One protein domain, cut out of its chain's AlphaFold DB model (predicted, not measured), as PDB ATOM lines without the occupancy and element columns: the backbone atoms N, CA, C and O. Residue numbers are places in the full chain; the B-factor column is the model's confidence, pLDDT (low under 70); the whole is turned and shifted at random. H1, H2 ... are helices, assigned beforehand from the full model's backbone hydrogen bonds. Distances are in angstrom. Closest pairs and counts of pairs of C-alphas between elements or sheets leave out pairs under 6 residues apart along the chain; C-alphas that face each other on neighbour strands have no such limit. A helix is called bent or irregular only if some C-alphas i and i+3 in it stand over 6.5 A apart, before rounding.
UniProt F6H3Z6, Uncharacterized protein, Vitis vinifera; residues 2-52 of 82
ATOM      1  N   ILE A   2      39.967 -33.054  45.686       95.38
ATOM      2  CA  ILE A   2      38.726 -32.260  45.498       95.38
ATOM      3  C   ILE A   2      38.441 -31.898  44.027       95.38
ATOM      4  O   ILE A   2      37.321 -32.073  43.566       95.38
ATOM      5  N   VAL A   3      39.456 -31.465  43.271       97.12
ATOM      6  CA  VAL A   3      39.295 -31.085  41.851       97.12
ATOM      7  C   VAL A   3      38.748 -32.236  41.000       97.12
ATOM      8  O   VAL A   3      37.863 -32.022  40.181       97.12
ATOM      9  N   LEU A   4      39.228 -33.466  41.224       94.56
ATOM     10  CA  LEU A   4      38.767 -34.646  40.485       94.56
ATOM     11  C   LEU A   4      37.318 -35.006  40.822       94.56
ATOM     12  O   LEU A   4      36.574 -35.396  39.931       94.56
ATOM     13  N   LEU A   5      36.913 -34.848  42.086       96.12
ATOM     14  CA  LEU A   5      35.535 -35.102  42.506       96.12
ATOM     15  C   LEU A   5      34.572 -34.106  41.857       96.12
ATOM     16  O   LEU A   5      33.579 -34.526  41.277       96.12
ATOM     17  N   ILE A   6      34.903 -32.810  41.879       95.25
ATOM     18  CA  ILE A   6      34.076 -31.775  41.242       95.25
ATOM     19  C   ILE A   6      33.992 -32.016  39.731       95.25
ATOM     20  O   ILE A   6      32.899 -32.004  39.172       95.25
ATOM     21  N   ALA A   7      35.128 -32.280  39.076       94.44
ATOM     22  CA  ALA A   7      35.163 -32.547  37.641       94.44
ATOM     23  C   ALA A   7      34.325 -33.778  37.263       94.44
ATOM     24  O   ALA A   7      33.561 -33.716  36.302       94.44
ATOM     25  N   LYS A   8      34.422 -34.869  38.038       93.81
ATOM     26  CA  LYS A   8      33.607 -36.067  37.822       93.81
ATOM     27  C   LYS A   8      32.122 -35.777  38.021       93.81
ATOM     28  O   LYS A   8      31.341 -36.101  37.141       93.81
ATOM     29  N   SER A   9      31.731 -35.125  39.117       94.44
ATOM     30  CA  SER A   9      30.320 -34.823  39.381       94.44
ATOM     31  C   SER A   9      29.697 -33.942  38.299       94.44
ATOM     32  O   SER A   9      28.613 -34.250  37.824       94.44
ATOM     33  N   VAL A  10      30.377 -32.872  37.872       95.62
ATOM     34  CA  VAL A  10      29.862 -31.995  36.804       95.62
ATOM     35  C   VAL A  10      29.827 -32.725  35.458       95.62
ATOM     36  O   VAL A  10      28.872 -32.554  34.705       95.62
ATOM     37  N   GLY A  11      30.838 -33.549  35.162       94.56
ATOM     38  CA  GLY A  11      30.882 -34.366  33.949       94.56
ATOM     39  C   GLY A  11      29.730 -35.364  33.880       94.56
ATOM     40  O   GLY A  11      28.975 -35.341  32.912       94.56
ATOM     41  N   ASP A  12      29.545 -36.158  34.938       92.56
ATOM     42  CA  ASP A  12      28.500 -37.184  35.028       92.56
ATOM     43  C   ASP A  12      27.080 -36.573  34.965       92.56
ATOM     44  O   ASP A  12      26.145 -37.225  34.507       92.56
ATOM     45  N   CYS A  13      26.896 -35.310  35.377       93.06
ATOM     46  CA  CYS A  13      25.619 -34.599  35.224       93.06
ATOM     47  C   CYS A  13      25.275 -34.251  33.767       93.06
ATOM     48  O   CYS A  13      24.102 -34.033  33.465       93.06
ATOM     49  N   ILE A  14      26.272 -34.134  32.885       94.19
ATOM     50  CA  ILE A  14      26.080 -33.719  31.488       94.19
ATOM     51  C   ILE A  14      26.129 -34.928  30.558       94.19
ATOM     52  O   ILE A  14      25.311 -35.024  29.645       94.19
ATOM     53  N   ASN A  15      27.102 -35.822  30.745       92.06
ATOM     54  CA  ASN A  15      27.355 -36.903  29.803       92.06
ATOM     55  C   ASN A  15      28.021 -38.117  30.478       92.06
ATOM     56  O   ASN A  15      28.856 -37.929  31.366       92.06
ATOM     57  N   PRO A  16      27.737 -39.352  30.016       89.50
ATOM     58  CA  PRO A  16      28.499 -40.531  30.419       89.50
ATOM     59  C   PRO A  16      29.975 -40.404  30.037       89.50
ATOM     60  O   PRO A  16      30.363 -39.604  29.169       89.50
ATOM     61  N   SER A  17      30.813 -41.219  30.672       89.62
ATOM     62  CA  SER A  17      32.250 -41.189  30.410       89.62
ATOM     63  C   SER A  17      32.575 -41.646  28.979       89.62
ATOM     64  O   SER A  17      31.861 -42.444  28.374       89.62
ATOM     65  N   ILE A  18      33.691 -41.172  28.411       93.19
ATOM     66  CA  ILE A  18      34.115 -41.553  27.045       93.19
ATOM     67  C   ILE A  18      34.241 -43.080  26.908       93.19
ATOM     68  O   ILE A  18      33.921 -43.645  25.863       93.19
ATOM     69  N   TYR A  19      34.680 -43.759  27.970       91.75
ATOM     70  CA  TYR A  19      34.816 -45.212  27.983       91.75
ATOM     71  C   TYR A  19      33.468 -45.927  27.960       91.75
ATOM     72  O   TYR A  19      33.323 -46.875  27.192       91.75
ATOM     73  N   GLU A  20      32.480 -45.453  28.723       91.56
ATOM     74  CA  GLU A  20      31.107 -45.969  28.654       91.56
ATOM     75  C   GLU A  20      30.532 -45.801  27.250       91.56
ATOM     76  O   GLU A  20      29.996 -46.753  26.690       91.56
ATOM     77  N   ILE A  21      30.721 -44.637  26.622       93.12
ATOM     78  CA  ILE A  21      30.240 -44.391  25.255       93.12
ATOM     79  C   ILE A  21      30.861 -45.388  24.276       93.12
ATOM     80  O   ILE A  21      30.148 -46.006  23.490       93.12
ATOM     81  N   ILE A  22      32.182 -45.586  24.320       95.00
ATOM     82  CA  ILE A  22      32.865 -46.550  23.443       95.00
ATOM     83  C   ILE A  22      32.365 -47.971  23.706       95.00
ATOM     84  O   ILE A  22      32.195 -48.749  22.766       95.00
ATOM     85  N   LEU A  23      32.137 -48.320  24.968       94.19
ATOM     86  CA  LEU A  23      31.651 -49.634  25.358       94.19
ATOM     87  C   LEU A  23      30.242 -49.878  24.806       94.19
ATOM     88  O   LEU A  23      30.006 -50.917  24.185       94.19
ATOM     89  N   HIS A  24      29.356 -48.889  24.939       91.19
ATOM     90  CA  HIS A  24      28.022 -48.902  24.350       91.19
ATOM     91  C   HIS A  24      28.070 -48.992  22.823       91.19
ATOM     92  O   HIS A  24      27.363 -49.811  22.241       91.19
ATOM     93  N   LEU A  25      28.945 -48.221  22.170       95.00
ATOM     94  CA  LEU A  25      29.126 -48.266  20.714       95.00
ATOM     95  C   LEU A  25      29.656 -49.620  20.228       95.00
ATOM     96  O   LEU A  25      29.315 -50.054  19.131       95.00
ATOM     97  N   LYS A  26      30.476 -50.305  21.033       96.19
ATOM     98  CA  LYS A  26      30.950 -51.662  20.730       96.19
ATOM     99  C   LYS A  26      29.930 -52.755  21.063       96.19
ATOM    100  O   LYS A  26      30.146 -53.894  20.657       96.19
ATOM    101  N   GLY A  27      28.862 -52.444  21.799       91.88
ATOM    102  CA  GLY A  27      27.853 -53.420  22.218       91.88
ATOM    103  C   GLY A  27      28.400 -54.513  23.139       91.88
ATOM    104  O   GLY A  27      27.905 -55.639  23.118       91.88
ATOM    105  N   LEU A  28      29.451 -54.219  23.913       93.19
ATOM    106  CA  LEU A  28      30.020 -55.197  24.840       93.19
ATOM    107  C   LEU A  28      29.129 -55.317  26.087       93.19
ATOM    108  O   LEU A  28      28.693 -54.296  26.615       93.19
ATOM    109  N   PRO A  29      28.872 -56.535  26.596       89.56
ATOM    110  CA  PRO A  29      28.147 -56.701  27.847       89.56
ATOM    111  C   PRO A  29      29.050 -56.290  29.018       89.56
ATOM    112  O   PRO A  29      29.977 -57.016  29.379       89.56
ATOM    113  N   PHE A  30      28.786 -55.123  29.602       90.69
ATOM    114  CA  PHE A  30      29.467 -54.621  30.795       90.69
ATOM    115  C   PHE A  30      28.493 -54.540  31.962       90.69
ATOM    116  O   PHE A  30      27.321 -54.218  31.781       90.69
ATOM    117  N   LEU A  31      28.985 -54.885  33.149       90.75
ATOM    118  CA  LEU A  31      28.212 -54.871  34.378       90.75
ATOM    119  C   LEU A  31      28.819 -53.826  35.309       90.75
ATOM    120  O   LEU A  31      29.962 -53.979  35.742       90.75
ATOM    121  N   ASP A  32      28.050 -52.782  35.601       89.19
ATOM    122  CA  ASP A  32      28.471 -51.717  36.504       89.19
ATOM    123  C   ASP A  32      28.621 -52.199  37.950       89.19
ATOM    124  O   ASP A  32      28.022 -53.186  38.384       89.19
ATOM    125  N   ALA A  33      29.428 -51.469  38.723       88.31
ATOM    126  CA  ALA A  33      29.741 -51.816  40.109       88.31
ATOM    127  C   ALA A  33      28.518 -51.781  41.039       88.31
ATOM    128  O   ALA A  33      28.505 -52.456  42.069       88.31
ATOM    129  N   ASN A  34      27.504 -50.986  40.701       88.62
ATOM    130  CA  ASN A  34      26.278 -50.875  41.471       88.62
ATOM    131  C   ASN A  34      25.076 -50.936  40.522       88.62
ATOM    132  O   ASN A  34      25.101 -50.260  39.496       88.62
ATOM    133  N   PRO A  35      24.022 -51.705  40.851       87.56
ATOM    134  CA  PRO A  35      22.821 -51.740  40.034       87.56
ATOM    135  C   PRO A  35      22.123 -50.381  40.033       87.56
ATOM    136  O   PRO A  35      22.145 -49.642  41.024       87.56
ATOM    137  N   GLU A  36      21.441 -50.093  38.932       88.81
ATOM    138  CA  GLU A  36      20.617 -48.900  38.808       88.81
ATOM    139  C   GLU A  36      19.562 -48.823  39.931       88.81
ATOM    140  O   GLU A  36      18.986 -49.849  40.312       88.81
ATOM    141  N   PRO A  37      19.244 -47.630  40.470       89.00
ATOM    142  CA  PRO A  37      18.326 -47.497  41.605       89.00
ATOM    143  C   PRO A  37      16.942 -48.118  41.372       89.00
ATOM    144  O   PRO A  37      16.324 -48.614  42.315       89.00
ATOM    145  N   TRP A  38      16.467 -48.124  40.124       87.94
ATOM    146  CA  TRP A  38      15.183 -48.711  39.734       87.94
ATOM    147  C   TRP A  38      15.203 -50.249  39.700       87.94
ATOM    148  O   TRP A  38      14.149 -50.871  39.835       87.94
ATOM    149  N   MET A  39      16.379 -50.883  39.605       89.69
ATOM    150  CA  MET A  39      16.520 -52.348  39.579       89.69
ATOM    151  C   MET A  39      16.250 -53.014  40.935       89.69
ATOM    152  O   MET A  39      16.131 -54.233  41.014       89.69
ATOM    153  N   ARG A  40      16.113 -52.233  42.012       87.38
ATOM    154  CA  ARG A  40      15.890 -52.740  43.377       87.38
ATOM    155  C   ARG A  40      14.576 -53.497  43.558       87.38
ATOM    156  O   ARG A  40      14.469 -54.290  44.484       87.38
ATOM    157  N   ASN A  41      13.599 -53.241  42.694       90.94
ATOM    158  CA  ASN A  41      12.276 -53.856  42.775       90.94
ATOM    159  C   ASN A  41      12.153 -55.130  41.923       90.94
ATOM    160  O   ASN A  41      11.117 -55.781  41.979       90.94
ATOM    161  N   PHE A  42      13.181 -55.477  41.139       89.19
ATOM    162  CA  PHE A  42      13.145 -56.637  40.252       89.19
ATOM    163  C   PHE A  42      13.544 -57.904  40.991       89.19
ATOM    164  O   PHE A  42      14.537 -57.939  41.722       89.19
ATOM    165  N   THR A  43      12.792 -58.974  40.747       88.75
ATOM    166  CA  THR A  43      13.102 -60.296  41.301       88.75
ATOM    167  C   THR A  43      13.867 -61.138  40.280       88.75
ATOM    168  O   THR A  43      13.634 -61.056  39.076       88.75
ATOM    169  N   ALA A  44      14.761 -62.017  40.749       87.75
ATOM    170  CA  ALA A  44      15.511 -62.929  39.878       87.75
ATOM    171  C   ALA A  44      14.605 -63.815  38.996       87.75
ATOM    172  O   ALA A  44      15.007 -64.174  37.892       87.75
ATOM    173  N   GLY A  45      13.393 -64.140  39.465       85.31
ATOM    174  CA  GLY A  45      12.385 -64.879  38.698       85.31
ATOM    175  C   GLY A  45      11.910 -64.120  37.458       85.31
ATOM    176  O   GLY A  45      11.955 -64.664  36.364       85.31
ATOM    177  N   GLU A  46      11.590 -62.831  37.601       86.50
ATOM    178  CA  GLU A  46      11.144 -61.989  36.480       86.50
ATOM    179  C   GLU A  46      12.219 -61.890  35.390       86.50
ATOM    180  O   GLU A  46      11.918 -61.914  34.201       86.50
ATOM    181  N   LEU A  47      13.496 -61.837  35.785       85.12
ATOM    182  CA  LEU A  47      14.611 -61.811  34.838       85.12
ATOM    183  C   LEU A  47      14.892 -63.189  34.210       85.12
ATOM    184  O   LEU A  47      15.391 -63.266  33.086       85.12
ATOM    185  N   ALA A  48      14.598 -64.275  34.930       84.38
ATOM    186  CA  ALA A  48      14.731 -65.637  34.422       84.38
ATOM    187  C   ALA A  48      13.665 -65.954  33.364       84.38
ATOM    188  O   ALA A  48      13.992 -66.599  32.370       84.38
ATOM    189  N   ASP A  49      12.445 -65.439  33.529       79.62
ATOM    190  CA  ASP A  49      11.325 -65.664  32.607       79.62
ATOM    191  C   ASP A  49      11.530 -65.001  31.235       79.62
ATOM    192  O   ASP A  49      11.037 -65.492  30.221       79.62
ATOM    193  N   VAL A  50      12.305 -63.911  31.172       84.69
ATOM    194  CA  VAL A  50      12.683 -63.261  29.902       84.69
ATOM    195  C   VAL A  50      13.653 -64.130  29.089       84.69
ATOM    196  O   VAL A  50      13.740 -63.993  27.865       84.69
ATOM    197  N   LYS A  51      14.410 -65.025  29.736       80.81
ATOM    198  CA  LYS A  51      15.383 -65.875  29.041       80.81
ATOM    199  C   LYS A  51      14.698 -67.076  28.378       80.81
ATOM    200  O   LYS A  51      13.725 -67.613  28.900       80.81
ATOM    201  N   PRO A  52      15.224 -67.545  27.229       77.62
ATOM    202  CA  PRO A  52      14.714 -68.748  26.582       77.62
ATOM    203  C   PRO A  52      14.790 -69.948  27.529       77.62
ATOM    204  O   PRO A  52      15.704 -70.044  28.351       77.62
TER     205      PRO A  52
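This is residues 2 to 52 of the 82 residues of an uncharacterized protein of Vitis vinifera (UniProt F6H3Z6). The printed part is an open, strung-out zigzag of four helices with no packed core: H1 and H2 follow one another along one limb, the unnamed residues 27 to 36 turn back across the shape, and the short helices H3 and H4 follow toward the far end. No helix touches another, and Ile 2 and Pro 52 lie at opposite ends of the longest axis. The printed part has 51 residues, with four named helices in the order H1, H2, H3, H4 and no named strand; the helices hold 33 of these residues, and the class is all helix. The whole is extended, with a radius of gyration of the C-alphas of 15.3 A, and elongated, with spans of 45 by 26 by 16 A.

The printed part begins with H1, residues 2 to 14, which is the longest helix at 13 residues and measures 18.9 A from first to last C-alpha. It starts at C-alpha 2, at (38.726, -32.260, 45.498), and ends at C-alpha 14, at (26.080, -33.719, 31.488). After the three residues 15 to 17 comes H2, residues 18 to 26, 12.3 A long, ending at C-alpha 26, at (30.950, -51.662, 20.730). Residues 27 to 36 are in no named element. H3, residues 37 to 41, follows and is 8.9 A long. H3 is irregular, but only just: C-alphas 38 and 41 are 6.6 A apart, where a regular helix has about 5 A, and its line is a rough one. After Phe 42 and Thr 43 comes H4, residues 44 to 49, 8.8 A long, ending at C-alpha 49, at (11.325, -65.664, 32.607). Residues 50 to 52 follow it to the last printed residue. No helix is bent.

From the first printed residue, H1 runs chiefly toward lower x and lower z, with little change in y. H2 runs toward lower x, y and z, with its largest change in y. H1 and H2 are joined by a tight link of 3 residues, yet they are apart, with no C-alpha of the one within 8 A of the other. A short link of 10 residues joins H2 to H3, and over it z rises from 20.730 at C-alpha 26 to 41.605 at C-alpha 37. H2 and H3 are apart. H3 runs mostly toward lower y and lower x, with a slight rise in z. H4 runs mostly toward lower z. H3 and H4 are joined by a tight link of 2 residues and are apart as well. Of the helices that do not follow each other in the chain, H1 and H3, H1 and H4, and H2 and H4 are apart too. In H2 and H4 every O i to N i+4 pair is within hydrogen-bond range; in H1 it is 8 of 9, and in H3 it is 0 of 1, with 0 of 2 O i to N i+3 pairs within range.

The two C-alphas farthest apart are those of Ile 2 and Pro 52, the first and last printed, at 47.6 A. Residues 2 to 7, 9 to 16, 21 to 29 and 31 to 52 stand free, with no C-alpha 8 or more residues away along the chain within 10 A. The printed part has no cut, and no link between the helices is long. It covers residues 2 to 52 of a full chain of 82 residues. The mean pLDDT of the printed part is 90.5, and no printed residue is under 70. The mean is 95 for H1, 93 for H2, 89 for H3 and 85 for H4.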